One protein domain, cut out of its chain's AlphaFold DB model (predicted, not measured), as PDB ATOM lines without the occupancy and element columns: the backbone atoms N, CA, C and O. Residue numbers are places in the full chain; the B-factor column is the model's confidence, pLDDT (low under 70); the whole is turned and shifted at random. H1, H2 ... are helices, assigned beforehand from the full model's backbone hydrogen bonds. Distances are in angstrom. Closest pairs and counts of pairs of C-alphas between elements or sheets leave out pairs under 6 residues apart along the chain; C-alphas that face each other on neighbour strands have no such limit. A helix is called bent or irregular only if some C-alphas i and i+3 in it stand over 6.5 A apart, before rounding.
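AT A GLANCE: This is residues 39 to 249 of the 587 residues of an uncharacterized protein of Clavispora lusitaniae (strain ATCC 42720) (UniProt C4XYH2). What shape do these atoms make? An up-and-down bundle of five helices, H3, H4, H6, H8 and H9, makes the body: H3 and H6 run side by side, H4 packs on both of them, H8 packs on H4 and H6, and H9 packs on H8. H1 and H2 pack on H3, short H7 packs across residues 96 to 100 of H3, and residues 105 to 110 and 155 to 160 stick out. What is it made of? The printed part has 211 residues with nine named helices, H1 to H9 along the chain, and no named strand; the class is all helix. How large is it? It is compact, with a radius of gyration of the C-alphas of 17.4 A, and only just elongated, spanning 58 by 39 by 37 A.

HOW THE PARTS SIT: What do the first helices touch? H1, residues 41 to 52, touches H3, residues 78 to 104, with residues 41 to 45 alone; the closest C-alphas, of Leu 42 and Cys 99, are 5.4 A apart. H2, residues 62 to 69, touches H3 at a steep tilt of 41 degrees, the closest C-alphas being those of His 66 and Val 85, 5.8 A. Which others meet the hub, H3? H3 forms a helical hairpin with H4, residues 119 to 141, the closest C-alphas being those of Ala 86 and Ala 134, 4.3 A. H6, residues 182 to 200, touches H3 at a shallow tilt of 5 degrees, the same way, closest at C-alphas 90 and 194, 6.5 A. H7, residues 204 to 211, touches H3 closest at C-alphas 97 and 205, 5.8 A. What of the rest? H8, residues 214 to 227, touches H6, closest at C-alphas 188 and 221, 6.2 A, and forms a helical hairpin with H9, residues 234 to 245, closest at C-alphas 226 and 237, 4.7 A. H5, residues 177 to 180, meets H6 only through their link. How complete are the backbones? Every O i to N i+4 pair is within hydrogen-bond range in H1, H2, H3, H7, H8 and H9, against 15 of 19 in H4 and 13 of 15 in H6; H5 is too short for such a pair.

IN THESE COORDINATES: Where do the first and last helices lie? H1 begins at C-alpha 41 (176.589, 150.482, 91.595), and H9 ends at C-alpha 245 (144.311, 156.259, 93.578). How long are the longer helices? H3 measures 39.3 A, H4 32.4 A and H6 27.1 A from first to last C-alpha. H4 is irregular, but only just: C-alphas 134 and 137 are 6.7 A apart, with a kink of 37 degrees near residue 135.

THE WHOLE: Which C-alphas are farthest apart? Those of Ser 108 and Glu 175, at 59.8 A; the printed part has no cut. Which links are long? Those from H3 to H4, 14 residues, and from H4 to H5, 35 residues. Where is confidence low? Residues 152 to 165 are under 70, while the mean pLDDT of the printed part is 86.6.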
ATOM      1  N   ASN A  39     182.124 152.505  96.189       70.19
ATOM      2  CA  ASN A  39     182.186 151.976  94.822       70.19
ATOM      3  C   ASN A  39     180.919 151.175  94.482       70.19
ATOM      4  O   ASN A  39     180.974 150.272  93.644       70.19
ATOM      5  N   SER A  40     179.793 151.427  95.162       82.38
ATOM      6  CA  SER A  40     178.577 150.669  94.889       82.38
ATOM      7  C   SER A  40     178.007 151.054  93.515       82.38
ATOM      8  O   SER A  40     178.229 152.171  93.039       82.38
ATOM      9  N   PRO A  41     177.253 150.157  92.856       85.00
ATOM     10  CA  PRO A  41     176.589 150.482  91.595       85.00
ATOM     11  C   PRO A  41     175.677 151.716  91.696       85.00
ATOM     12  O   PRO A  41     175.575 152.483  90.743       85.00
ATOM     13  N   LEU A  42     175.057 151.930  92.863       86.50
ATOM     14  CA  LEU A  42     174.202 153.086  93.124       86.50
ATOM     15  C   LEU A  42     175.018 154.388  93.203       86.50
ATOM     16  O   LEU A  42     174.637 155.379  92.585       86.50
ATOM     17  N   ASP A  43     176.170 154.368  93.879       84.62
ATOM     18  CA  ASP A  43     177.065 155.532  93.979       84.62
ATOM     19  C   ASP A  43     177.614 155.934  92.601       84.62
ATOM     20  O   ASP A  43     177.674 157.114  92.251       84.62
ATOM     21  N   GLN A  44     177.979 154.945  91.777       87.25
ATOM     22  CA  GLN A  44     178.442 155.179  90.406       87.25
ATOM     23  C   GLN A  44     177.338 155.780  89.528       87.25
ATOM     24  O   GLN A  44     177.609 156.680  88.728       87.25
ATOM     25  N   LEU A  45     176.096 155.313  89.695       89.94
ATOM     26  CA  LEU A  45     174.938 155.864  89.002       89.94
ATOM     27  C   LEU A  45     174.688 157.319  89.412       89.94
ATOM     28  O   LEU A  45     174.534 158.169  88.538       89.94
ATOM     29  N   PHE A  46     174.724 157.645  90.707       90.12
ATOM     30  CA  PHE A  46     174.558 159.027  91.162       90.12
ATOM     31  C   PHE A  46     175.703 159.943  90.725       90.12
ATOM     32  O   PHE A  46     175.441 161.058  90.280       90.12
ATOM     33  N   ALA A  47     176.950 159.462  90.722       87.44
ATOM     34  CA  ALA A  47     178.079 160.210  90.172       87.44
ATOM     35  C   ALA A  47     177.925 160.469  88.660       87.44
ATOM     36  O   ALA A  47     178.315 161.529  88.162       87.44
ATOM     37  N   ARG A  48     177.346 159.520  87.910       90.38
ATOM     38  CA  ARG A  48     176.991 159.711  86.496       90.38
ATOM     39  C   ARG A  48     175.868 160.739  86.349       90.38
ATOM     40  O   ARG A  48     176.003 161.650  85.535       90.38
ATOM     41  N   LEU A  49     174.799 160.626  87.139       89.81
ATOM     42  CA  LEU A  49     173.668 161.557  87.125       89.81
ATOM     43  C   LEU A  49     174.100 162.985  87.468       89.81
ATOM     44  O   LEU A  49     173.674 163.915  86.800       89.81
ATOM     45  N   GLU A  50     174.984 163.173  88.445       89.12
ATOM     46  CA  GLU A  50     175.487 164.498  88.823       89.12
ATOM     47  C   GLU A  50     176.264 165.170  87.678       89.12
ATOM     48  O   GLU A  50     176.133 166.374  87.457       89.12
ATOM     49  N   ARG A  51     177.021 164.390  86.892       87.62
ATOM     50  CA  ARG A  51     177.719 164.894  85.695       87.62
ATOM     51  C   ARG A  51     176.745 165.238  84.569       87.62
ATOM     52  O   ARG A  51     176.836 166.332  84.011       87.62
ATOM     53  N   LEU A  52     175.826 164.317  84.257       86.81
ATOM     54  CA  LEU A  52     174.820 164.488  83.199       86.81
ATOM     55  C   LEU A  52     173.873 165.655  83.502       86.81
ATOM     56  O   LEU A  52     173.497 166.409  82.614       86.81
ATOM     57  N   LEU A  53     173.517 165.830  84.772       85.88
ATOM     58  CA  LEU A  53     172.586 166.843  85.250       85.88
ATOM     59  C   LEU A  53     173.332 167.971  85.967       85.88
ATOM     60  O   LEU A  53     172.875 168.445  87.000       85.88
ATOM     61  N   SER A  54     174.485 168.408  85.468       82.31
ATOM     62  CA  SER A  54     175.303 169.435  86.137       82.31
ATOM     63  C   SER A  54     174.708 170.853  86.039       82.31
ATOM     64  O   SER A  54     174.830 171.639  86.979       82.31
ATOM     65  N   GLN A  55     173.990 171.172  84.957       81.69
ATOM     66  CA  GLN A  55     173.358 172.484  84.708       81.69
ATOM     67  C   GLN A  55     172.226 172.796  85.696       81.69
ATOM     68  O   GLN A  55     171.498 171.889  86.084       81.69
ATOM     69  N   ASN A  56     172.008 174.050  86.101       81.12
ATOM     70  CA  ASN A  56     170.877 174.382  86.983       81.12
ATOM     71  C   ASN A  56     169.534 174.091  86.305       81.12
ATOM     72  O   ASN A  56     169.408 174.236  85.096       81.12
ATOM     73  N   LEU A  57     168.503 173.754  87.090       79.19
ATOM     74  CA  LEU A  57     167.180 173.390  86.560       79.19
ATOM     75  C   LEU A  57     166.570 174.475  85.648       79.19
ATOM     76  O   LEU A  57     165.847 174.147  84.720       79.19
ATOM     77  N   GLN A  58     166.879 175.748  85.909       77.62
ATOM     78  CA  GLN A  58     166.378 176.897  85.143       77.62
ATOM     79  C   GLN A  58     167.070 177.080  83.783       77.62
ATOM     80  O   GLN A  58     166.500 177.719  82.905       77.62
ATOM     81  N   ASP A  59     168.277 176.536  83.623       81.88
ATOM     82  CA  ASP A  59     169.123 176.736  82.441       81.88
ATOM     83  C   ASP A  59     169.086 175.520  81.492       81.88
ATOM     84  O   ASP A  59     169.678 175.551  80.414       81.88
ATOM     85  N   ILE A  60     168.418 174.431  81.895       84.19
ATOM     86  CA  ILE A  60     168.321 173.201  81.103       84.19
ATOM     87  C   ILE A  60     167.314 173.403  79.967       84.19
ATOM     88  O   ILE A  60     166.139 173.682  80.197       84.19
ATOM     89  N   THR A  61     167.786 173.205  78.737       87.50
ATOM     90  CA  THR A  61     166.992 173.259  77.500       87.50
ATOM     91  C   THR A  61     166.813 171.854  76.932       87.50
ATOM     92  O   THR A  61     167.519 170.924  77.332       87.50
ATOM     93  N   LEU A  62     165.877 171.681  75.994       88.25
ATOM     94  CA  LEU A  62     165.683 170.394  75.324       88.25
ATOM     95  C   LEU A  62     166.957 169.970  74.583       88.25
ATOM     96  O   LEU A  62     167.378 168.822  74.688       88.25
ATOM     97  N   GLU A  63     167.614 170.908  73.903       88.81
ATOM     98  CA  GLU A  63     168.822 170.672  73.120       88.81
ATOM     99  C   GLU A  63     170.015 170.306  74.006       88.81
ATOM    100  O   GLU A  63     170.754 169.362  73.697       88.81
ATOM    101  N   SER A  64     170.200 171.019  75.128       88.31
ATOM    102  CA  SER A  64     171.292 170.724  76.060       88.31
ATOM    103  C   SER A  64     171.112 169.356  76.715       88.31
ATOM    104  O   SER A  64     172.073 168.587  76.811       88.31
ATOM    105  N   LEU A  65     169.878 169.017  77.100       88.88
ATOM    106  CA  LEU A  65     169.571 167.744  77.738       88.88
ATOM    107  C   LEU A  65     169.640 166.571  76.752       88.88
ATOM    108  O   LEU A  65     170.240 165.548  77.080       88.88
ATOM    109  N   HIS A  66     169.118 166.730  75.534       91.19
ATOM    110  CA  HIS A  66     169.217 165.725  74.471       91.19
ATOM    111  C   HIS A  66     170.677 165.408  74.142       91.19
ATOM    112  O   HIS A  66     171.070 164.245  74.115       91.19
ATOM    113  N   THR A  67     171.514 166.436  73.969       89.50
ATOM    114  CA  THR A  67     172.945 166.254  73.675       89.50
ATOM    115  C   THR A  67     173.677 165.545  74.815       89.50
ATOM    116  O   THR A  67     174.543 164.707  74.568       89.50
ATOM    117  N   SER A  68     173.327 165.857  76.067       88.25
ATOM    118  CA  SER A  68     173.950 165.229  77.232       88.25
ATOM    119  C   SER A  68     173.515 163.776  77.435       88.25
ATOM    120  O   SER A  68     174.331 162.960  77.862       88.25
ATOM    121  N   LEU A  69     172.242 163.455  77.201       89.44
ATOM    122  CA  LEU A  69     171.683 162.125  77.455       89.44
ATOM    123  C   LEU A  69     171.896 161.157  76.285       89.44
ATOM    124  O   LEU A  69     172.093 159.965  76.511       89.44
ATOM    125  N   LEU A  70     171.877 161.667  75.052       89.38
ATOM    126  CA  LEU A  70     171.913 160.893  73.809       89.38
ATOM    127  C   LEU A  70     173.035 161.413  72.890       89.38
ATOM    128  O   LEU A  70     172.769 161.952  71.809       89.38
ATOM    129  N   PRO A  71     174.310 161.280  73.303       84.38
ATOM    130  CA  PRO A  71     175.429 161.781  72.518       84.38
ATOM    131  C   PRO A  71     175.496 161.071  71.160       84.38
ATOM    132  O   PRO A  71     175.490 159.844  71.081       84.38
ATOM    133  N   GLY A  72     175.581 161.851  70.081       80.94
ATOM    134  CA  GLY A  72     175.676 161.334  68.711       80.94
ATOM    135  C   GLY A  72     174.339 161.118  67.996       80.94
ATOM    136  O   GLY A  72     174.353 160.765  66.818       80.94
ATOM    137  N   ASN A  73     173.200 161.380  68.648       84.75
ATOM    138  CA  ASN A  73     171.900 161.415  67.982       84.75
ATOM    139  C   ASN A  73     171.519 162.881  67.678       84.75
ATOM    140  O   ASN A  73     171.335 163.658  68.615       84.75
ATOM    141  N   PRO A  74     171.464 163.325  66.408       84.00
ATOM    142  CA  PRO A  74     171.043 164.685  66.088       84.00
ATOM    143  C   PRO A  74     169.527 164.840  66.252       84.00
ATOM    144  O   PRO A  74     168.765 163.942  65.892       84.00
ATOM    145  N   ILE A  75     169.085 166.004  66.733       87.75
ATOM    146  CA  ILE A  75     167.658 166.346  66.801       87.75
ATOM    147  C   ILE A  75     167.129 166.475  65.372       87.75
ATOM    148  O   ILE A  75     167.551 167.356  64.624       87.75
ATOM    149  N   ARG A  76     166.228 165.569  64.987       82.44
ATOM    150  CA  ARG A  76     165.577 165.575  63.664       82.44
ATOM    151  C   ARG A  76     164.211 166.248  63.697       82.44
ATOM    152  O   ARG A  76     163.857 166.952  62.762       82.44
ATOM    153  N   GLU A  77     163.467 166.024  64.775       87.94
ATOM    154  CA  GLU A  77     162.109 166.514  64.982       87.94
ATOM    155  C   GLU A  77     161.932 166.873  66.461       87.94
ATOM    156  O   GLU A  77     162.383 166.135  67.341       87.94
ATOM    157  N   HIS A  78     161.272 168.001  66.734       89.00
ATOM    158  CA  HIS A  78     161.077 168.530  68.088       89.00
ATOM    159  C   HIS A  78     160.311 167.559  68.998       89.00
ATOM    160  O   HIS A  78     160.797 167.191  70.068       89.00
ATOM    161  N   ASN A  79     159.154 167.063  68.545       92.12
ATOM    162  CA  ASN A  79     158.331 166.120  69.308       92.12
ATOM    163  C   ASN A  79     159.054 164.786  69.564       92.12
ATOM    164  O   ASN A  79     158.948 164.225  70.658       92.12
ATOM    165  N   ALA A  80     159.824 164.296  68.587       91.12
ATOM    166  CA  ALA A  80     160.638 163.093  68.749       91.12
ATOM    167  C   ALA A  80     161.746 163.295  69.796       91.12
ATOM    168  O   ALA A  80     161.931 162.443  70.660       91.12
ATOM    169  N   ALA A  81     162.421 164.450  69.787       92.44
ATOM    170  CA  ALA A  81     163.441 164.770  70.784       92.44
ATOM    171  C   ALA A  81     162.869 164.857  72.207       92.44
ATOM    172  O   ALA A  81     163.503 164.372  73.145       92.44
ATOM    173  N   ILE A  82     161.662 165.416  72.382       93.56
ATOM    174  CA  ILE A  82     160.953 165.393  73.675       93.56
ATOM    175  C   ILE A  82     160.725 163.948  74.121       93.56
ATOM    176  O   ILE A  82     161.018 163.608  75.265       93.56
ATOM    177  N   TYR A  83     160.227 163.094  73.224       94.50
ATOM    178  CA  TYR A  83     159.952 161.692  73.530       94.50
ATOM    179  C   TYR A  83     161.219 160.926  73.938       94.50
ATOM    180  O   TYR A  83     161.213 160.216  74.944       94.50
ATOM    181  N   ASP A  84     162.312 161.099  73.197       93.94
ATOM    182  CA  ASP A  84     163.580 160.417  73.458       93.94
ATOM    183  C   ASP A  84     164.200 160.858  74.793       93.94
ATOM    184  O   ASP A  84     164.636 160.020  75.589       93.94
ATOM    185  N   VAL A  85     164.171 162.163  75.091       94.56
ATOM    186  CA  VAL A  85     164.614 162.706  76.386       94.56
ATOM    187  C   VAL A  85     163.733 162.196  77.525       94.56
ATOM    188  O   VAL A  85     164.255 161.731  78.539       94.56
ATOM    189  N   ALA A  86     162.409 162.246  77.364       95.44
ATOM    190  CA  ALA A  86     161.452 161.765  78.356       95.44
ATOM    191  C   ALA A  86     161.696 160.295  78.708       95.44
ATOM    192  O   ALA A  86     161.791 159.948  79.887       95.44
ATOM    193  N   LYS A  87     161.852 159.450  77.683       96.00
ATOM    194  CA  LYS A  87     162.147 158.028  77.844       96.00
ATOM    195  C   LYS A  87     163.447 157.818  78.613       96.00
ATOM    196  O   LYS A  87     163.460 157.093  79.598       96.00
ATOM    197  N   GLN A  88     164.522 158.498  78.218       95.56
ATOM    198  CA  GLN A  88     165.823 158.317  78.857       95.56
ATOM    199  C   GLN A  88     165.831 158.762  80.329       95.56
ATOM    200  O   GLN A  88     166.501 158.137  81.151       95.56
ATOM    201  N   LEU A  89     165.098 159.823  80.683       95.44
ATOM    202  CA  LEU A  89     164.960 160.277  82.072       95.44
ATOM    203  C   LEU A  89     164.177 159.282  82.937       95.44
ATOM    204  O   LEU A  89     164.559 159.028  84.079       95.44
ATOM    205  N   LEU A  90     163.089 158.728  82.402       95.88
ATOM    206  CA  LEU A  90     162.291 157.721  83.095       95.88
ATOM    207  C   LEU A  90     163.058 156.389  83.233       95.88
ATOM    208  O   LEU A  90     163.051 155.803  84.316       95.88
ATOM    209  N   ASP A  91     163.806 155.976  82.204       95.69
ATOM    210  CA  ASP A  91     164.696 154.808  82.251       95.69
ATOM    211  C   ASP A  91     165.777 154.991  83.340       95.69
ATOM    212  O   ASP A  91     166.003 154.092  84.149       95.69
ATOM    213  N   LEU A  92     166.383 156.185  83.449       94.94
ATOM    214  CA  LEU A  92     167.330 156.506  84.529       94.94
ATOM    215  C   LEU A  92     166.682 156.425  85.918       94.94
ATOM    216  O   LEU A  92     167.310 155.955  86.867       94.94
ATOM    217  N   LEU A  93     165.429 156.864  86.062       94.25
ATOM    218  CA  LEU A  93     164.700 156.760  87.326       94.25
ATOM    219  C   LEU A  93     164.431 155.290  87.702       94.25
ATOM    220  O   LEU A  93     164.567 154.915  88.871       94.25
ATOM    221  N   ALA A  94     164.120 154.447  86.716       94.62
ATOM    222  CA  ALA A  94     163.973 153.005  86.901       94.62
ATOM    223  C   ALA A  94     165.305 152.318  87.255       94.62
ATOM    224  O   ALA A  94     165.332 151.460  88.143       94.62
ATOM    225  N   GLU A  95     166.420 152.726  86.637       94.50
ATOM    226  CA  GLU A  95     167.769 152.266  86.995       94.50
ATOM    227  C   GLU A  95     168.097 152.583  88.462       94.50
ATOM    228  O   GLU A  95     168.577 151.708  89.188       94.50
ATOM    229  N   VAL A  96     167.771 153.796  88.937       93.44
ATOM    230  CA  VAL A  96     167.960 154.176  90.349       93.44
ATOM    231  C   VAL A  96     167.185 153.237  91.271       93.44
ATOM    232  O   VAL A  96     167.754 152.741  92.246       93.44
ATOM    233  N   GLN A  97     165.917 152.939  90.964       93.56
ATOM    234  CA  GLN A  97     165.124 152.014  91.777       93.56
ATOM    235  C   GLN A  97     165.718 150.600  91.777       93.56
ATOM    236  O   GLN A  97     165.824 149.981  92.837       93.56
ATOM    237  N   ALA A  98     166.127 150.090  90.614       93.12
ATOM    238  CA  ALA A  98     166.725 148.764  90.499       93.12
ATOM    239  C   ALA A  98     168.014 148.648  91.330       93.12
ATOM    240  O   ALA A  98     168.182 147.686  92.086       93.12
ATOM    241  N   CYS A  99     168.897 149.651  91.255       90.62
ATOM    242  CA  CYS A  99     170.118 149.704  92.056       90.62
ATOM    243  C   CYS A  99     169.829 149.834  93.558       90.62
ATOM    244  O   CYS A  99     170.462 149.138  94.354       90.62
ATOM    245  N   ALA A 100     168.864 150.672  93.951       89.00
ATOM    246  CA  ALA A 100     168.480 150.854  95.351       89.00
ATOM    247  C   ALA A 100     167.913 149.562  95.961       89.00
ATOM    248  O   ALA A 100     168.334 149.153  97.042       89.00
ATOM    249  N   LEU A 101     167.030 148.859  95.244       89.50
ATOM    250  CA  LEU A 101     166.485 147.570  95.681       89.50
ATOM    251  C   LEU A 101     167.574 146.499  95.819       89.50
ATOM    252  O   LEU A 101     167.620 145.788  96.823       89.50
ATOM    253  N   ALA A 102     168.482 146.407  94.843       88.69
ATOM    254  CA  ALA A 102     169.590 145.455  94.882       88.69
ATOM    255  C   ALA A 102     170.567 145.731  96.038       88.69
ATOM    256  O   ALA A 102     171.163 144.803  96.587       88.69
ATOM    257  N   ALA A 103     170.746 146.998  96.413       85.69
ATOM    258  CA  ALA A 103     171.544 147.383  97.570       85.69
ATOM    259  C   ALA A 103     170.812 147.090  98.893       85.69
ATOM    260  O   ALA A 103     171.422 146.514  99.793       85.69
ATOM    261  N   LYS A 104     169.501 147.356  98.977       85.12
ATOM    262  CA  LYS A 104     168.660 147.050 100.151       85.12
ATOM    263  C   LYS A 104     168.670 145.561 100.504       85.12
ATOM    264  O   LYS A 104     168.805 145.202 101.667       85.12
ATOM    265  N   GLN A 105     168.623 144.686  99.496       84.56
ATOM    266  CA  GLN A 105     168.709 143.228  99.680       84.56
ATOM    267  C   GLN A 105     170.030 142.751 100.304       84.56
ATOM    268  O   GLN A 105     170.079 141.663 100.870       84.56
ATOM    269  N   LYS A 106     171.107 143.538 100.194       82.50
ATOM    270  CA  LYS A 106     172.428 143.206 100.748       82.50
ATOM    271  C   LYS A 106     172.630 143.738 102.170       82.50
ATOM    272  O   LYS A 106     173.637 143.402 102.790       82.50
ATOM    273  N   MET A 107     171.721 144.574 102.678       78.88
ATOM    274  CA  MET A 107     171.813 145.151 104.021       78.88
ATOM    275  C   MET A 107     171.142 144.244 105.055       78.88
ATOM    276  O   MET A 107     170.127 143.605 104.785       78.88
ATOM    277  N   SER A 108     171.712 144.196 106.262       71.56
ATOM    278  CA  SER A 108     171.158 143.423 107.383       71.56
ATOM    279  C   SER A 108     169.889 144.046 107.968       71.56
ATOM    280  O   SER A 108     169.068 143.329 108.529       71.56
ATOM    281  N   ASP A 109     169.735 145.369 107.848       74.25
ATOM    282  CA  ASP A 109     168.537 146.101 108.258       74.25
ATOM    283  C   ASP A 109     167.802 146.620 107.019       74.25
ATOM    284  O   ASP A 109     168.294 147.490 106.299       74.25
ATOM    285  N   GLN A 110     166.617 146.065 106.774       70.31
ATOM    286  CA  GLN A 110     165.769 146.423 105.639       70.31
ATOM    287  C   GLN A 110     165.008 147.740 105.855       70.31
ATOM    288  O   GLN A 110     164.374 148.223 104.922       70.31
ATOM    289  N   ASN A 111     165.057 148.339 107.048       70.88
ATOM    290  CA  ASN A 111     164.374 149.605 107.331       70.88
ATOM    291  C   ASN A 111     165.245 150.840 107.053       70.88
ATOM    292  O   ASN A 111     164.755 151.967 107.145       70.88
ATOM    293  N   LEU A 112     166.528 150.658 106.728       74.56
ATOM    294  CA  LEU A 112     167.425 151.765 106.412       74.56
ATOM    295  C   LEU A 112     167.219 152.260 104.977       74.56
ATOM    296  O   LEU A 112     167.137 151.470 104.037       74.56
ATOM    297  N   VAL A 113     167.185 153.587 104.825       77.44
ATOM    298  CA  VAL A 113     167.193 154.256 103.520       77.44
ATOM    299  C   VAL A 113     168.588 154.117 102.913       77.44
ATOM    300  O   VAL A 113     169.584 154.521 103.514       77.44
ATOM    301  N   VAL A 114     168.647 153.535 101.723       81.38
ATOM    302  CA  VAL A 114     169.854 153.234 100.950       81.38
ATOM    303  C   VAL A 114     170.340 154.458 100.177       81.38
ATOM    304  O   VAL A 114     171.544 154.645 100.007       81.38
ATOM    305  N   ILE A 115     169.420 155.308  99.710       81.75
ATOM    306  CA  ILE A 115     169.774 156.554  99.016       81.75
ATOM    307  C   ILE A 115     170.360 157.545 100.028       81.75
ATOM    308  O   ILE A 115     169.695 157.957 100.980       81.75
ATOM    309  N   SER A 116     171.613 157.947  99.807       80.94
ATOM    310  CA  SER A 116     172.317 158.851 100.712       80.94
ATOM    311  C   SER A 116     171.696 160.256 100.711       80.94
ATOM    312  O   SER A 116     171.171 160.729  99.703       80.94
ATOM    313  N   LEU A 117     171.814 160.976 101.832       79.44
ATOM    314  CA  LEU A 117     171.338 162.364 101.953       79.44
ATOM    315  C   LEU A 117     171.946 163.310 100.905       79.44
ATOM    316  O   LEU A 117     171.289 164.264 100.493       79.44
ATOM    317  N   HIS A 118     173.185 163.053 100.473       77.62
ATOM    318  CA  HIS A 118     173.843 163.824  99.417       77.62
ATOM    319  C   HIS A 118     173.123 163.648  98.073       77.62
ATOM    320  O   HIS A 118     172.851 164.620  97.364       77.62
ATOM    321  N   ASP A 119     172.741 162.411  97.767       84.75
ATOM    322  CA  ASP A 119     172.193 162.032  96.469       84.75
ATOM    323  C   ASP A 119     170.711 162.386  96.318       84.75
ATOM    324  O   ASP A 119     170.222 162.522  95.196       84.75
ATOM    325  N   ILE A 120     170.006 162.650  97.426       85.75
ATOM    326  CA  ILE A 120     168.614 163.133  97.416       85.75
ATOM    327  C   ILE A 120     168.466 164.409  96.578       85.75
ATOM    328  O   ILE A 120     167.454 164.578  95.897       85.75
ATOM    329  N   LYS A 121     169.466 165.303  96.565       85.88
ATOM    330  CA  LYS A 121     169.411 166.523  95.742       85.88
ATOM    331  C   LYS A 121     169.449 166.196  94.247       85.88
ATOM    332  O   LYS A 121     168.677 166.764  93.472       85.88
ATOM    333  N   THR A 122     170.326 165.281  93.846       88.56
ATOM    334  CA  THR A 122     170.444 164.812  92.458       88.56
ATOM    335  C   THR A 122     169.194 164.037  92.043       88.56
ATOM    336  O   THR A 122     168.667 164.266  90.956       88.56
ATOM    337  N   PHE A 123     168.654 163.204  92.933       90.50
ATOM    338  CA  PHE A 123     167.385 162.508  92.732       90.50
ATOM    339  C   PHE A 123     166.215 163.482  92.546       90.50
ATOM    340  O   PHE A 123     165.485 163.388  91.563       90.50
ATOM    341  N   GLY A 124     166.062 164.471  93.432       88.19
ATOM    342  CA  GLY A 124     165.009 165.485  93.318       88.19
ATOM    343  C   GLY A 124     165.096 166.267  92.006       88.19
ATOM    344  O   GLY A 124     164.080 166.548  91.375       88.19
ATOM    345  N   LYS A 125     166.317 166.547  91.533       88.31
ATOM    346  CA  LYS A 125     166.542 167.154  90.218       88.31
ATOM    347  C   LYS A 125     166.109 166.245  89.067       88.31
ATOM    348  O   LYS A 125     165.463 166.735  88.147       88.31
ATOM    349  N   LEU A 126     166.429 164.951  89.123       91.81
ATOM    350  CA  LEU A 126     165.972 163.968  88.137       91.81
ATOM    351  C   LEU A 126     164.438 163.907  88.089       91.81
ATOM    352  O   LEU A 126     163.867 164.004  87.008       91.81
ATOM    353  N   VAL A 127     163.770 163.836  89.244       91.31
ATOM    354  CA  VAL A 127     162.297 163.837  89.329       91.31
ATOM    355  C   VAL A 127     161.711 165.114  88.725       91.31
ATOM    356  O   VAL A 127     160.791 165.042  87.914       91.31
ATOM    357  N   ASN A 128     162.273 166.282  89.042       90.19
ATOM    358  CA  ASN A 128     161.827 167.543  88.448       90.19
ATOM    359  C   ASN A 128     161.992 167.563  86.922       90.19
ATOM    360  O   ASN A 128     161.118 168.067  86.222       90.19
ATOM    361  N   LEU A 129     163.085 167.006  86.392       91.25
ATOM    362  CA  LEU A 129     163.280 166.889  84.947       91.25
ATOM    363  C   LEU A 129     162.283 165.920  84.310       91.25
ATOM    364  O   LEU A 129     161.748 166.235  83.254       91.25
ATOM    365  N   VAL A 130     161.966 164.798  84.961       93.31
ATOM    366  CA  VAL A 130     160.887 163.899  84.518       93.31
ATOM    367  C   VAL A 130     159.560 164.657  84.441       93.31
ATOM    368  O   VAL A 130     158.866 164.583  83.432       93.31
ATOM    369  N   VAL A 131     159.221 165.459  85.452       91.56
ATOM    370  CA  VAL A 131     158.002 166.281  85.433       91.56
ATOM    371  C   VAL A 131     158.019 167.269  84.257       91.56
ATOM    372  O   VAL A 131     157.054 167.327  83.495       91.56
ATOM    373  N   ILE A 132     159.119 168.003  84.065       90.81
ATOM    374  CA  ILE A 132     159.242 169.047  83.033       90.81
ATOM    375  C   ILE A 132     159.255 168.470  81.609       90.81
ATOM    376  O   ILE A 132     158.655 169.072  80.723       90.81
ATOM    377  N   PHE A 133     159.928 167.339  81.380       91.94
ATOM    378  CA  PHE A 133     160.200 166.808  80.037       91.94
ATOM    379  C   PHE A 133     159.381 165.564  79.669       91.94
ATOM    380  O   PHE A 133     159.212 165.306  78.483       91.94
ATOM    381  N   ALA A 134     158.846 164.805  80.630       93.81
ATOM    382  CA  ALA A 134     158.070 163.591  80.350       93.81
ATOM    383  C   ALA A 134     156.563 163.731  80.612       93.81
ATOM    384  O   ALA A 134     155.780 162.966  80.055       93.81
ATOM    385  N   ILE A 135     156.141 164.697  81.437       94.31
ATOM    386  CA  ILE A 135     154.729 164.870  81.824       94.31
ATOM    387  C   ILE A 135     154.166 166.170  81.248       94.31
ATOM    388  O   ILE A 135     153.224 166.170  80.451       94.31
ATOM    389  N   TYR A 136     154.769 167.297  81.622       92.81
ATOM    390  CA  TYR A 136     154.241 168.615  81.294       92.81
ATOM    391  C   TYR A 136     154.269 169.038  79.823       92.81
ATOM    392  O   TYR A 136     153.439 169.889  79.492       92.81
ATOM    393  N   PRO A 137     155.081 168.467  78.912       93.88
ATOM    394  CA  PRO A 137     154.981 168.840  77.502       93.88
ATOM    395  C   PRO A 137     153.618 168.479  76.907       93.88
ATOM    396  O   PRO A 137     153.040 169.257  76.144       93.88
ATOM    397  N   ALA A 138     153.055 167.336  77.320       94.06
ATOM    398  CA  ALA A 138     151.707 166.940  76.937       94.06
ATOM    399  C   ALA A 138     150.641 167.720  77.725       94.06
ATOM    400  O   ALA A 138     149.725 168.288  77.131       94.06
ATOM    401  N   LEU A 139     150.765 167.786  79.056       93.38
ATOM    402  CA  LEU A 139     149.732 168.393  79.905       93.38
ATOM    403  C   LEU A 139     149.559 169.901  79.681       93.38
ATOM    404  O   LEU A 139     148.426 170.379  79.638       93.38
ATOM    405  N   SER A 140     150.654 170.643  79.481       91.19
ATOM    406  CA  SER A 140     150.608 172.099  79.261       91.19
ATOM    407  C   SER A 140     149.851 172.451  77.982       91.19
ATOM    408  O   SER A 140     149.051 173.384  77.981       91.19
ATOM    409  N   SER A 141     150.048 171.657  76.925       90.44
ATOM    410  CA  SER A 141     149.361 171.801  75.634       90.44
ATOM    411  C   SER A 141     147.855 171.560  75.737       90.44
ATOM    412  O   SER A 141     147.071 172.160  75.010       90.44
ATOM    413  N   LEU A 142     147.446 170.690  76.664       91.44
ATOM    414  CA  LEU A 142     146.044 170.392  76.960       91.44
ATOM    415  C   LEU A 142     145.457 171.317  78.038       91.44
ATOM    416  O   LEU A 142     144.272 171.210  78.358       91.44
ATOM    417  N   HIS A 143     146.269 172.205  78.620       91.38
ATOM    418  CA  HIS A 143     145.927 173.032  79.779       91.38
ATOM    419  C   HIS A 143     145.430 172.220  80.990       91.38
ATOM    420  O   HIS A 143     144.524 172.641  81.709       91.38
ATOM    421  N   ILE A 144     146.000 171.033  81.210       93.12
ATOM    422  CA  ILE A 144     145.641 170.143  82.319       93.12
ATOM    423  C   ILE A 144     146.716 170.200  83.413       93.12
ATOM    424  O   ILE A 144     147.909 170.232  83.127       93.12
ATOM    425  N   GLY A 145     146.288 170.159  84.677       87.12
ATOM    426  CA  GLY A 145     147.186 170.137  85.832       87.12
ATOM    427  C   GLY A 145     147.687 171.522  86.245       87.12
ATOM    428  O   GLY A 145     147.408 172.530  85.602       87.12
ATOM    429  N   VAL A 146     148.412 171.578  87.367       85.25
ATOM    430  CA  VAL A 146     148.950 172.834  87.926       85.25
ATOM    431  C   VAL A 146     150.028 173.393  86.993       85.25
ATOM    432  O   VAL A 146     151.013 172.682  86.795       85.25
ATOM    433  N   PRO A 147     149.906 174.618  86.448       83.50
ATOM    434  CA  PRO A 147     150.898 175.183  85.530       83.50
ATOM    435  C   PRO A 147     152.325 175.129  86.092       83.50
ATOM    436  O   PRO A 147     152.526 175.364  87.288       83.50
ATOM    437  N   LEU A 148     153.328 174.846  85.248       79.44
ATOM    438  CA  LEU A 148     154.740 174.794  85.669       79.44
ATOM    439  C   LEU A 148     155.190 176.110  86.321       79.44
ATOM    440  O   LEU A 148     155.951 176.095  87.287       79.44
ATOM    441  N   GLU A 149     154.644 177.233  85.860       74.19
ATOM    442  CA  GLU A 149     154.880 178.594  86.356       74.19
ATOM    443  C   GLU A 149     154.187 178.898  87.688       74.19
ATOM    444  O   GLU A 149     154.290 180.007  88.209       74.19
ATOM    445  N   GLN A 150     153.446 177.947  88.245       73.88
ATOM    446  CA  GLN A 150     152.908 178.029  89.603       73.88
ATOM    447  C   GLN A 150     153.591 177.027  90.533       73.88
ATOM    448  O   GLN A 150     153.436 177.087  91.756       73.88
ATOM    449  N   ARG A 151     154.392 176.119  89.972       73.06
ATOM    450  CA  ARG A 151     155.094 175.097  90.733       73.06
ATOM    451  C   ARG A 151     156.422 175.637  91.241       73.06
ATOM    452  O   ARG A 151     157.214 176.219  90.503       73.06
ATOM    453  N   ARG A 152     156.696 175.395  92.523       66.44
ATOM    454  CA  ARG A 152     157.976 175.715  93.174       66.44
ATOM    455  C   ARG A 152     158.964 174.549  93.074       66.44
ATOM    456  O   ARG A 152     159.563 174.163  94.070       66.44
ATOM    457  N   LEU A 153     159.139 173.975  91.879       58.38
ATOM    458  CA  LEU A 153     160.037 172.822  91.679       58.38
ATOM    459  C   LEU A 153     161.514 173.181  91.937       58.38
ATOM    460  O   LEU A 153     162.290 172.326  92.351       58.38
ATOM    461  N   ALA A 154     161.899 174.446  91.719       52.00
ATOM    462  CA  ALA A 154     163.265 174.942  91.918       52.00
ATOM    463  C   ALA A 154     163.524 175.580  93.302       52.00
ATOM    464  O   ALA A 154     164.680 175.689  93.701       52.00
ATOM    465  N   ASP A 155     162.474 175.984  94.032       51.75
ATOM    466  CA  ASP A 155     162.558 176.980  95.115       51.75
ATOM    467  C   ASP A 155     161.936 176.489  96.439       51.75
ATOM    468  O   ASP A 155     161.063 177.137  97.030       51.75
ATOM    469  N   PHE A 156     162.396 175.349  96.959       45.59
ATOM    470  CA  PHE A 156     162.197 175.046  98.381       45.59
ATOM    471  C   PHE A 156     163.167 175.906  99.214       45.59
ATOM    472  O   PHE A 156     164.286 175.493  99.504       45.59
ATOM    473  N   GLY A 157     162.741 177.123  99.583       44.88
ATOM    474  CA  GLY A 157     163.434 177.977 100.566       44.88
ATOM    475  C   GLY A 157     164.056 179.287 100.055       44.88
ATOM    476  O   GLY A 157     164.673 180.001 100.842       44.88
ATOM    477  N   THR A 158     163.892 179.642  98.781       45.78
ATOM    478  CA  THR A 158     164.398 180.892  98.176       45.78
ATOM    479  C   THR A 158     163.289 181.942  98.022       45.78
ATOM    480  O   THR A 158     162.146 181.626  97.705       45.78
ATOM    481  N   SER A 159     163.615 183.218  98.267       41.53
ATOM    482  CA  SER A 159     162.653 184.337  98.278       41.53
ATOM    483  C   SER A 159     162.296 184.893  96.891       41.53
ATOM    484  O   SER A 159     161.438 185.769  96.795       41.53
ATOM    485  N   VAL A 160     162.934 184.407  95.820       47.81
ATOM    486  CA  VAL A 160     162.778 184.927  94.454       47.81
ATOM    487  C   VAL A 160     162.276 183.815  93.540       47.81
ATOM    488  O   VAL A 160     163.038 182.931  93.170       47.81
ATOM    489  N   TYR A 161     160.995 183.888  93.176       53.34
ATOM    490  CA  TYR A 161     160.344 182.949  92.266       53.34
ATOM    491  C   TYR A 161     160.728 183.237  90.811       53.34
ATOM    492  O   TYR A 161     160.512 184.353  90.328       53.34
ATOM    493  N   LYS A 162     161.247 182.236  90.092       57.97
ATOM    494  CA  LYS A 162     161.400 182.288  88.631       57.97
ATOM    495  C   LYS A 162     160.546 181.194  87.981       57.97
ATOM    496  O   LYS A 162     160.767 180.021  88.282       57.97
ATOM    497  N   PRO A 163     159.600 181.543  87.091       57.75
ATOM    498  CA  PRO A 163     158.764 180.553  86.426       57.75
ATOM    499  C   PRO A 163     159.618 179.649  85.532       57.75
ATOM    500  O   PRO A 163     160.402 180.134  84.714       57.75
ATOM    501  N   LEU A 164     159.467 178.335  85.700       66.81
ATOM    502  CA  LEU A 164     160.107 177.338  84.846       66.81
ATOM    503  C   LEU A 164     159.352 177.257  83.520       66.81
ATOM    504  O   LEU A 164     158.133 177.104  83.515       66.81
ATOM    505  N   LYS A 165     160.081 177.325  82.405       69.06
ATOM    506  CA  LYS A 165     159.545 177.043  81.071       69.06
ATOM    507  C   LYS A 165     160.007 175.651  80.657       69.06
ATOM    508  O   LYS A 165     161.208 175.402  80.603       69.06
ATOM    509  N   GLY A 166     159.060 174.752  80.415       76.69
ATOM    510  CA  GLY A 166     159.323 173.434  79.835       76.69
ATOM    511  C   GLY A 166     159.111 173.437  78.321       76.69
ATOM    512  O   GLY A 166     158.513 174.380  77.793       76.69
ATOM    513  N   PRO A 167     159.574 172.399  77.607       85.38
ATOM    514  CA  PRO A 167     159.202 172.224  76.214       85.38
ATOM    515  C   PRO A 167     157.702 171.937  76.104       85.38
ATOM    516  O   PRO A 167     157.096 171.342  76.997       85.38
ATOM    517  N   VAL A 168     157.108 172.355  74.993       88.06
ATOM    518  CA  VAL A 168     155.699 172.110  74.672       88.06
ATOM    519  C   VAL A 168     155.653 171.104  73.534       88.06
ATOM    520  O   VAL A 168     156.432 171.216  72.586       88.06
ATOM    521  N   LEU A 169     154.775 170.110  73.657       90.75
ATOM    522  CA  LEU A 169     154.542 169.134  72.603       90.75
ATOM    523  C   LEU A 169     153.566 169.726  71.583       90.75
ATOM    524  O   LEU A 169     152.430 170.065  71.929       90.75
ATOM    525  N   GLU A 170     153.998 169.857  70.336       91.12
ATOM    526  CA  GLU A 170     153.194 170.493  69.295       91.12
ATOM    527  C   GLU A 170     152.147 169.507  68.752       91.12
ATOM    528  O   GLU A 170     152.483 168.340  68.518       91.12
ATOM    529  N   PRO A 171     150.877 169.919  68.563       90.00
ATOM    530  CA  PRO A 171     149.895 169.096  67.866       90.00
ATOM    531  C   PRO A 171     150.367 168.803  66.441       90.00
ATOM    532  O   PRO A 171     150.877 169.697  65.769       90.00
ATOM    533  N   GLN A 172     150.169 167.573  65.976       90.38
ATOM    534  CA  GLN A 172     150.477 167.215  64.592       90.38
ATOM    535  C   GLN A 172     149.324 167.583  63.651       90.38
ATOM    536  O   GLN A 172     148.181 167.751  64.089       90.38
ATOM    537  N   ASP A 173     149.616 167.673  62.355       87.50
ATOM    538  CA  ASP A 173     148.586 167.824  61.332       87.50
ATOM    539  C   ASP A 173     147.711 166.562  61.293       87.50
ATOM    540  O   ASP A 173     148.204 165.440  61.176       87.50
ATOM    541  N   GLY A 174     146.400 166.744  61.423       86.25
ATOM    542  CA  GLY A 174     145.423 165.659  61.439       86.25
ATOM    543  C   GLY A 174     144.011 166.194  61.242       86.25
ATOM    544  O   GLY A 174     143.721 167.338  61.602       86.25
ATOM    545  N   GLU A 175     143.130 165.376  60.665       86.12
ATOM    546  CA  GLU A 175     141.745 165.773  60.374       86.12
ATOM    547  C   GLU A 175     140.865 165.717  61.629       86.12
ATOM    548  O   GLU A 175     139.872 166.436  61.741       86.12
ATOM    549  N   SER A 176     141.250 164.889  62.604       91.06
ATOM    550  CA  SER A 176     140.555 164.733  63.883       91.06
ATOM    551  C   SER A 176     141.421 165.147  65.074       91.06
ATOM    552  O   SER A 176     142.643 165.021  65.049       91.06
ATOM    553  N   ASP A 177     140.794 165.571  66.177       90.12
ATOM    554  CA  ASP A 177     141.524 165.875  67.419       90.12
ATOM    555  C   ASP A 177     142.259 164.643  67.983       90.12
ATOM    556  O   ASP A 177     143.325 164.777  68.582       90.12
ATOM    557  N   ALA A 178     141.745 163.434  67.730       90.12
ATOM    558  CA  ALA A 178     142.421 162.186  68.082       90.12
ATOM    559  C   ALA A 178     143.774 162.044  67.374       90.12
ATOM    560  O   ALA A 178     144.765 161.688  68.005       90.12
ATOM    561  N   GLU A 179     143.831 162.363  66.081       90.69
ATOM    562  CA  GLU A 179     145.077 162.354  65.317       90.69
ATOM    563  C   GLU A 179     145.981 163.506  65.744       90.69
ATOM    564  O   GLU A 179     147.145 163.275  66.054       90.69
ATOM    565  N   ARG A 180     145.450 164.728  65.854       92.31
ATOM    566  CA  ARG A 180     146.237 165.923  66.208       92.31
ATOM    567  C   ARG A 180     146.954 165.792  67.554       92.31
ATOM    568  O   ARG A 180     148.087 166.250  67.690       92.31
ATOM    569  N   PHE A 181     146.318 165.142  68.530       93.75
ATOM    570  CA  PHE A 181     146.854 164.934  69.880       93.75
ATOM    571  C   PHE A 181     147.363 163.503  70.141       93.75
ATOM    572  O   PHE A 181     147.611 163.142  71.295       93.75
ATOM    573  N   ALA A 182     147.562 162.679  69.105       92.69
ATOM    574  CA  ALA A 182     148.141 161.342  69.261       92.69
ATOM    575  C   ALA A 182     149.557 161.347  69.891       92.69
ATOM    576  O   ALA A 182     149.839 160.470  70.717       92.69
ATOM    577  N   PRO A 183     150.451 162.320  69.601       93.69
ATOM    578  CA  PRO A 183     151.740 162.419  70.291       93.69
ATOM    579  C   PRO A 183     151.589 162.632  71.806       93.69
ATOM    580  O   PRO A 183     152.349 162.054  72.588       93.69
ATOM    581  N   HIS A 184     150.586 163.413  72.231       95.19
ATOM    582  CA  HIS A 184     150.287 163.688  73.642       95.19
ATOM    583  C   HIS A 184     149.823 162.424  74.359       95.19
ATOM    584  O   HIS A 184     150.341 162.109  75.431       95.19
ATOM    585  N   GLU A 185     148.899 161.676  73.748       94.75
ATOM    586  CA  GLU A 185     148.437 160.380  74.264       94.75
ATOM    587  C   GLU A 185     149.618 159.420  74.436       94.75
ATOM    588  O   GLU A 185     149.831 158.863  75.514       94.75
ATOM    589  N   ARG A 186     150.453 159.293  73.398       94.75
ATOM    590  CA  ARG A 186     151.619 158.405  73.395       94.75
ATOM    591  C   ARG A 186     152.619 158.745  74.503       94.75
ATOM    592  O   ARG A 186     153.094 157.834  75.185       94.75
ATOM    593  N   LEU A 187     152.938 160.027  74.694       96.25
ATOM    594  CA  LEU A 187     153.859 160.474  75.744       96.25
ATOM    595  C   LEU A 187     153.311 160.151  77.144       96.25
ATOM    596  O   LEU A 187     154.034 159.601  77.973       96.25
ATOM    597  N   LEU A 188     152.026 160.419  77.392       96.25
ATOM    598  CA  LEU A 188     151.389 160.139  78.682       96.25
ATOM    599  C   LEU A 188     151.256 158.637  78.964       96.25
ATOM    600  O   LEU A 188     151.472 158.214  80.099       96.25
ATOM    601  N   HIS A 189     150.961 157.816  77.952       95.75
ATOM    602  CA  HIS A 189     150.975 156.356  78.093       95.75
ATOM    603  C   HIS A 189     152.377 155.837  78.431       95.75
ATOM    604  O   HIS A 189     152.508 154.987  79.314       95.75
ATOM    605  N   MET A 190     153.427 156.367  77.791       96.94
ATOM    606  CA  MET A 190     154.811 156.020  78.131       96.94
ATOM    607  C   MET A 190     155.130 156.404  79.579       96.94
ATOM    608  O   MET A 190     155.562 155.542  80.347       96.94
ATOM    609  N   ALA A 191     154.853 157.653  79.967       96.75
ATOM    610  CA  ALA A 191     155.062 158.132  81.331       96.75
ATOM    611  C   ALA A 191     154.331 157.250  82.349       96.75
ATOM    612  O   ALA A 191     154.936 156.804  83.320       96.75
ATOM    613  N   PHE A 192     153.063 156.911  82.097       96.44
ATOM    614  CA  PHE A 192     152.306 156.015  82.964       96.44
ATOM    615  C   PHE A 192     152.958 154.630  83.067       96.44
ATOM    616  O   PHE A 192     153.187 154.137  84.169       96.44
ATOM    617  N   SER A 193     153.283 154.012  81.927       95.25
ATOM    618  CA  SER A 193     153.829 152.650  81.877       95.25
ATOM    619  C   SER A 193     155.178 152.505  82.585       95.25
ATOM    620  O   SER A 193     155.452 151.443  83.139       95.25
ATOM    621  N   GLN A 194     156.001 153.559  82.597       95.00
ATOM    622  CA  GLN A 194     157.300 153.542  83.266       95.00
ATOM    623  C   GLN A 194     157.233 153.994  84.729       95.00
ATOM    624  O   GLN A 194     157.993 153.483  85.545       95.00
ATOM    625  N   LEU A 195     156.317 154.901  85.089       95.31
ATOM    626  CA  LEU A 195     156.140 155.344  86.477       95.31
ATOM    627  C   LEU A 195     155.377 154.324  87.328       95.31
ATOM    628  O   LEU A 195     155.703 154.160  88.501       95.31
ATOM    629  N   TRP A 196     154.391 153.621  86.764       95.06
ATOM    630  CA  TRP A 196     153.575 152.655  87.509       95.06
ATOM    631  C   TRP A 196     154.418 151.597  88.257       95.06
ATOM    632  O   TRP A 196     154.262 151.484  89.477       95.06
ATOM    633  N   PRO A 197     155.378 150.900  87.611       94.19
ATOM    634  CA  PRO A 197     156.240 149.935  88.297       94.19
ATOM    635  C   PRO A 197     157.055 150.536  89.450       94.19
ATOM    636  O   PRO A 197     157.419 149.816  90.383       94.19
ATOM    637  N   LEU A 198     157.342 151.845  89.402       93.62
ATOM    638  CA  LEU A 198     158.083 152.529  90.460       93.62
ATOM    639  C   LEU A 198     157.249 152.665  91.734       93.62
ATOM    640  O   LEU A 198     157.796 152.544  92.827       93.62
ATOM    641  N   PHE A 199     155.939 152.890  91.606       92.94
ATOM    642  CA  PHE A 199     155.034 153.002  92.751       92.94
ATOM    643  C   PHE A 199     154.524 151.651  93.260       92.94
ATOM    644  O   PHE A 199     154.176 151.541  94.435       92.94
ATOM    645  N   GLU A 200     154.492 150.627  92.408       90.50
ATOM    646  CA  GLU A 200     154.062 149.275  92.782       90.50
ATOM    647  C   GLU A 200     155.031 148.616  93.782       90.50
ATOM    648  O   GLU A 200     154.612 147.923  94.711       90.50
ATOM    649  N   LYS A 201     156.338 148.860  93.630       87.81
ATOM    650  CA  LYS A 201     157.380 148.255  94.469       87.81
ATOM    651  C   LYS A 201     157.697 149.112  95.688       87.81
ATOM    652  O   LYS A 201     158.038 150.289  95.570       87.81
ATOM    653  N   ASP A 202     157.669 148.491  96.863       86.19
ATOM    654  CA  ASP A 202     158.134 149.128  98.094       86.19
ATOM    655  C   ASP A 202     159.645 149.409  98.022       86.19
ATOM    656  O   ASP A 202     160.464 148.497  97.899       86.19
ATOM    657  N   SER A 203     160.013 150.689  97.982       87.56
ATOM    658  CA  SER A 203     161.376 151.143  97.701       87.56
ATOM    659  C   SER A 203     161.588 152.581  98.159       87.56
ATOM    660  O   SER A 203     160.654 153.379  98.177       87.56
ATOM    661  N   ASP A 204     162.841 152.953  98.416       86.69
ATOM    662  CA  ASP A 204     163.195 154.330  98.775       86.69
ATOM    663  C   ASP A 204     162.774 155.332  97.688       86.69
ATOM    664  O   ASP A 204     162.361 156.450  97.985       86.69
ATOM    665  N   VAL A 205     162.836 154.920  96.416       89.81
ATOM    666  CA  VAL A 205     162.374 155.725  95.276       89.81
ATOM    667  C   VAL A 205     160.875 155.992  95.376       89.81
ATOM    668  O   VAL A 205     160.467 157.143  95.236       89.81
ATOM    669  N   ARG A 206     160.061 154.969  95.671       91.69
ATOM    670  CA  ARG A 206     158.620 155.134  95.909       91.69
ATOM    671  C   ARG A 206     158.378 156.127  97.042       91.69
ATOM    672  O   ARG A 206     157.622 157.075  96.857       91.69
ATOM    673  N   ASP A 207     159.045 155.955  98.179       89.00
ATOM    674  CA  ASP A 207     158.866 156.827  99.344       89.00
ATOM    675  C   ASP A 207     159.234 158.285  99.052       89.00
ATOM    676  O   ASP A 207     158.536 159.209  99.480       89.00
ATOM    677  N   LEU A 208     160.318 158.510  98.305       89.62
ATOM    678  CA  LEU A 208     160.731 159.846  97.881       89.62
ATOM    679  C   LEU A 208     159.745 160.456  96.875       89.62
ATOM    680  O   LEU A 208     159.425 161.640  96.986       89.62
ATOM    681  N   LEU A 209     159.224 159.666  95.930       90.75
ATOM    682  CA  LEU A 209     158.215 160.115  94.964       90.75
ATOM    683  C   LEU A 209     156.871 160.449  95.629       90.75
ATOM    684  O   LEU A 209     156.216 161.400  95.203       90.75
ATOM    685  N   MET A 210     156.485 159.709  96.674       89.25
ATOM    686  CA  MET A 210     155.267 159.956  97.458       89.25
ATOM    687  C   MET A 210     155.360 161.228  98.311       89.25
ATOM    688  O   MET A 210     154.363 161.921  98.474       89.25
ATOM    689  N   LYS A 211     156.541 161.549  98.861       83.00
ATOM    690  CA  LYS A 211     156.756 162.764  99.674       83.00
ATOM    691  C   LYS A 211     156.939 164.035  98.835       83.00
ATOM    692  O   LYS A 211     156.775 165.135  99.359       83.00
ATOM    693  N   GLY A 212     157.351 163.890  97.575       75.69
ATOM    694  CA  GLY A 212     157.545 164.989  96.627       75.69
ATOM    695  C   GLY A 212     156.329 165.240  95.730       75.69
ATOM    696  O   GLY A 212     155.217 164.818  96.021       75.69
ATOM    697  N   THR A 213     156.541 165.908  94.592       73.44
ATOM    698  CA  THR A 213     155.477 166.149  93.595       73.44
ATOM    699  C   THR A 213     155.192 164.935  92.703       73.44
ATOM    700  O   THR A 213     154.182 164.918  92.001       73.44
ATOM    701  N   GLY A 214     156.043 163.902  92.753       85.69
ATOM    702  CA  GLY A 214     156.013 162.759  91.838       85.69
ATOM    703  C   GLY A 214     154.672 162.027  91.803       85.69
ATOM    704  O   GLY A 214     154.168 161.741  90.718       85.69
ATOM    705  N   TYR A 215     154.062 161.768  92.964       92.25
ATOM    706  CA  TYR A 215     152.748 161.119  93.015       92.25
ATOM    707  C   TYR A 215     151.630 161.989  92.426       92.25
ATOM    708  O   TYR A 215     150.881 161.520  91.571       92.25
ATOM    709  N   SER A 216     151.538 163.260  92.832       92.00
ATOM    710  CA  SER A 216     150.488 164.177  92.355       92.00
ATOM    711  C   SER A 216     150.507 164.335  90.825       92.00
ATOM    712  O   SER A 216     149.465 164.407  90.166       92.00
ATOM    713  N   ASP A 217     151.705 164.306  90.234       92.44
ATOM    714  CA  ASP A 217     151.915 164.329  88.790       92.44
ATOM    715  C   ASP A 217     151.497 163.028  88.120       92.44
ATOM    716  O   ASP A 217     150.778 163.047  87.122       92.44
ATOM    717  N   PHE A 218     151.881 161.893  88.698       95.44
ATOM    718  CA  PHE A 218     151.469 160.580  88.220       95.44
ATOM    719  C   PHE A 218     149.939 160.398  88.260       95.44
ATOM    720  O   PHE A 218     149.340 159.897  87.306       95.44
ATOM    721  N   LEU A 219     149.280 160.895  89.311       96.06
ATOM    722  CA  LEU A 219     147.821 160.959  89.405       96.06
ATOM    723  C   LEU A 219     147.217 161.865  88.323       96.06
ATOM    724  O   LEU A 219     146.219 161.510  87.697       96.06
ATOM    725  N   THR A 220     147.833 163.015  88.046       95.62
ATOM    726  CA  THR A 220     147.380 163.914  86.974       95.62
ATOM    727  C   THR A 220     147.500 163.249  85.599       95.62
ATOM    728  O   THR A 220     146.593 163.392  84.776       95.62
ATOM    729  N   VAL A 221     148.562 162.474  85.352       96.50
ATOM    730  CA  VAL A 221     148.736 161.685  84.119       96.50
ATOM    731  C   VAL A 221     147.594 160.683  83.949       96.50
ATOM    732  O   VAL A 221     146.941 160.683  82.905       96.50
ATOM    733  N   SER A 222     147.302 159.865  84.968       96.69
ATOM    734  CA  SER A 222     146.238 158.854  84.867       96.69
ATOM    735  C   SER A 222     144.854 159.485  84.674       96.69
ATOM    736  O   SER A 222     144.085 159.038  83.821       96.69
ATOM    737  N   LEU A 223     144.555 160.582  85.378       96.69
ATOM    738  CA  LEU A 223     143.315 161.343  85.189       96.69
ATOM    739  C   LEU A 223     143.210 161.947  83.786       96.69
ATOM    740  O   LEU A 223     142.127 161.955  83.202       96.69
ATOM    741  N   SER A 224     144.320 162.440  83.233       96.06
ATOM    742  CA  SER A 224     144.355 163.003  81.881       96.06
ATOM    743  C   SER A 224     143.978 161.941  80.857       96.06
ATOM    744  O   SER A 224     143.030 162.153  80.099       96.06
ATOM    745  N   LEU A 225     144.625 160.771  80.922       95.75
ATOM    746  CA  LEU A 225     144.347 159.611  80.067       95.75
ATOM    747  C   LEU A 225     142.874 159.171  80.111       95.75
ATOM    748  O   LEU A 225     142.315 158.788  79.087       95.75
ATOM    749  N   ALA A 226     142.226 159.255  81.275       95.31
ATOM    750  CA  ALA A 226     140.820 158.872  81.438       95.31
ATOM    751  C   ALA A 226     139.808 159.979  81.072       95.31
ATOM    752  O   ALA A 226     138.608 159.716  80.976       95.31
ATOM    753  N   SER A 227     140.249 161.232  80.926       95.06
ATOM    754  CA  SER A 227     139.344 162.389  80.816       95.06
ATOM    755  C   SER A 227     139.200 162.964  79.412       95.06
ATOM    756  O   SER A 227     138.166 163.570  79.116       95.06
ATOM    757  N   VAL A 228     140.219 162.820  78.562       94.31
ATOM    758  CA  VAL A 228     140.232 163.424  77.228       94.31
ATOM    759  C   VAL A 228     139.246 162.679  76.311       94.31
ATOM    760  O   VAL A 228     139.402 161.476  76.108       94.31
ATOM    761  N   PRO A 229     138.222 163.355  75.748       91.62
ATOM    762  CA  PRO A 229     137.100 162.672  75.093       91.62
ATOM    763  C   PRO A 229     137.433 161.915  73.804       91.62
ATOM    764  O   PRO A 229     136.685 161.019  73.424       91.62
ATOM    765  N   TRP A 230     138.494 162.312  73.102       91.19
ATOM    766  CA  TRP A 230     138.841 161.789  71.777       91.19
ATOM    767  C   TRP A 230     139.858 160.637  71.805       91.19
ATOM    768  O   TRP A 230     140.239 160.142  70.746       91.19
ATOM    769  N   TRP A 231     140.274 160.176  72.987       91.44
ATOM    770  CA  TRP A 231     141.128 158.995  73.142       91.44
ATOM    771  C   TRP A 231     140.290 157.717  73.264       91.44
ATOM    772  O   TRP A 231     139.253 157.691  73.928       91.44
ATOM    773  N   LYS A 232     140.716 156.649  72.576       81.06
ATOM    774  CA  LYS A 232     139.877 155.460  72.316       81.06
ATOM    775  C   LYS A 232     139.759 154.513  73.519       81.06
ATOM    776  O   LYS A 232     138.780 153.780  73.614       81.06
ATOM    777  N   GLU A 233     140.717 154.535  74.445       83.62
ATOM    778  CA  GLU A 233     140.847 153.561  75.545       83.62
ATOM    779  C   GLU A 233     140.267 154.041  76.886       83.62
ATOM    780  O   GLU A 233     140.885 153.883  77.940       83.62
ATOM    781  N   LYS A 234     139.070 154.639  76.879       78.44
ATOM    782  CA  LYS A 234     138.515 155.264  78.089       78.44
ATOM    783  C   LYS A 234     138.389 154.297  79.277       78.44
ATOM    784  O   LYS A 234     138.902 154.604  80.347       78.44
ATOM    785  N   ASP A 235     137.780 153.126  79.087       82.38
ATOM    786  CA  ASP A 235     137.548 152.160  80.177       82.38
ATOM    787  C   ASP A 235     138.864 151.599  80.744       82.38
ATOM    788  O   ASP A 235     139.049 151.503  81.959       82.38
ATOM    789  N   ALA A 236     139.827 151.287  79.870       88.12
ATOM    790  CA  ALA A 236     141.156 150.841  80.290       88.12
ATOM    791  C   ALA A 236     141.912 151.949  81.045       88.12
ATOM    792  O   ALA A 236     142.639 151.674  82.001       88.12
ATOM    793  N   ASN A 237     141.721 153.211  80.653       91.44
ATOM    794  CA  ASN A 237     142.299 154.360  81.339       91.44
ATOM    795  C   ASN A 237     141.600 154.667  82.672       91.44
ATOM    796  O   ASN A 237     142.260 155.115  83.607       91.44
ATOM    797  N   GLU A 238     140.308 154.370  82.822       90.88
ATOM    798  CA  GLU A 238     139.622 154.475  84.115       90.88
ATOM    799  C   GLU A 238     140.199 153.497  85.149       90.88
ATOM    800  O   GLU A 238     140.448 153.908  86.286       90.88
ATOM    801  N   ALA A 239     140.526 152.264  84.748       92.12
ATOM    802  CA  ALA A 239     141.191 151.296  85.625       92.12
ATOM    803  C   ALA A 239     142.579 151.779  86.091       92.12
ATOM    804  O   ALA A 239     142.963 151.575  87.245       92.12
ATOM    805  N   LYS A 240     143.325 152.486  85.227       94.06
ATOM    806  CA  LYS A 240     144.610 153.110  85.594       94.06
ATOM    807  C   LYS A 240     144.441 154.156  86.697       94.06
ATOM    808  O   LYS A 240     145.300 154.256  87.574       94.06
ATOM    809  N   VAL A 241     143.344 154.916  86.683       94.94
ATOM    810  CA  VAL A 241     143.032 155.890  87.742       94.94
ATOM    811  C   VAL A 241     142.750 155.185  89.064       94.94
ATOM    812  O   VAL A 241     143.299 155.600  90.080       94.94
ATOM    813  N   ASP A 242     141.953 154.115  89.059       92.88
ATOM    814  CA  ASP A 242     141.616 153.365  90.280       92.88
ATOM    815  C   ASP A 242     142.866 152.790  90.946       92.88
ATOM    816  O   ASP A 242     143.095 152.961  92.147       92.88
ATOM    817  N   VAL A 243     143.726 152.178  90.135       93.00
ATOM    818  CA  VAL A 243     144.997 151.623  90.586       93.00
ATOM    819  C   VAL A 243     145.922 152.729  91.116       93.00
ATOM    820  O   VAL A 243     146.507 152.574  92.186       93.00
ATOM    821  N   THR A 244     145.979 153.890  90.456       94.69
ATOM    822  CA  THR A 244     146.788 155.035  90.919       94.69
ATOM    823  C   THR A 244     146.268 155.632  92.228       94.69
ATOM    824  O   THR A 244     147.048 155.977  93.119       94.69
ATOM    825  N   ALA A 245     144.947 155.739  92.374       94.19
ATOM    826  CA  ALA A 245     144.311 156.259  93.578       94.19
ATOM    827  C   ALA A 245     144.539 155.338  94.787       94.19
ATOM    828  O   ALA A 245     144.670 155.821  95.907       94.19
ATOM    829  N   SER A 246     144.653 154.023  94.568       92.88
ATOM    830  CA  SER A 246     144.893 153.052  95.646       92.88
ATOM    831  C   SER A 246     146.247 153.212  96.361       92.88
ATOM    832  O   SER A 246     146.410 152.722  97.478       92.88
ATOM    833  N   ILE A 247     147.208 153.914  95.747       92.19
ATOM    834  CA  ILE A 247     148.567 154.101  96.281       92.19
ATOM    835  C   ILE A 247     148.592 155.119  97.432       92.19
ATOM    836  O   ILE A 247     149.335 154.936  98.400       92.19
ATOM    837  N   ALA A 248     147.815 156.200  97.325       91.50
ATOM    838  CA  ALA A 248     147.866 157.319  98.261       91.50
ATOM    839  C   ALA A 248     146.971 157.137  99.486       91.50
ATOM    840  O   ALA A 248     146.100 156.265  99.559       91.50
ATOM    841  N   SER A 249     147.193 157.981 100.495       92.62
ATOM    842  CA  SER A 249     146.209 158.119 101.558       92.62
ATOM    843  C   SER A 249     144.974 158.851 101.035       92.62
ATOM    844  O   SER A 249     145.058 159.713 100.162       92.62
TER     845      SER A 249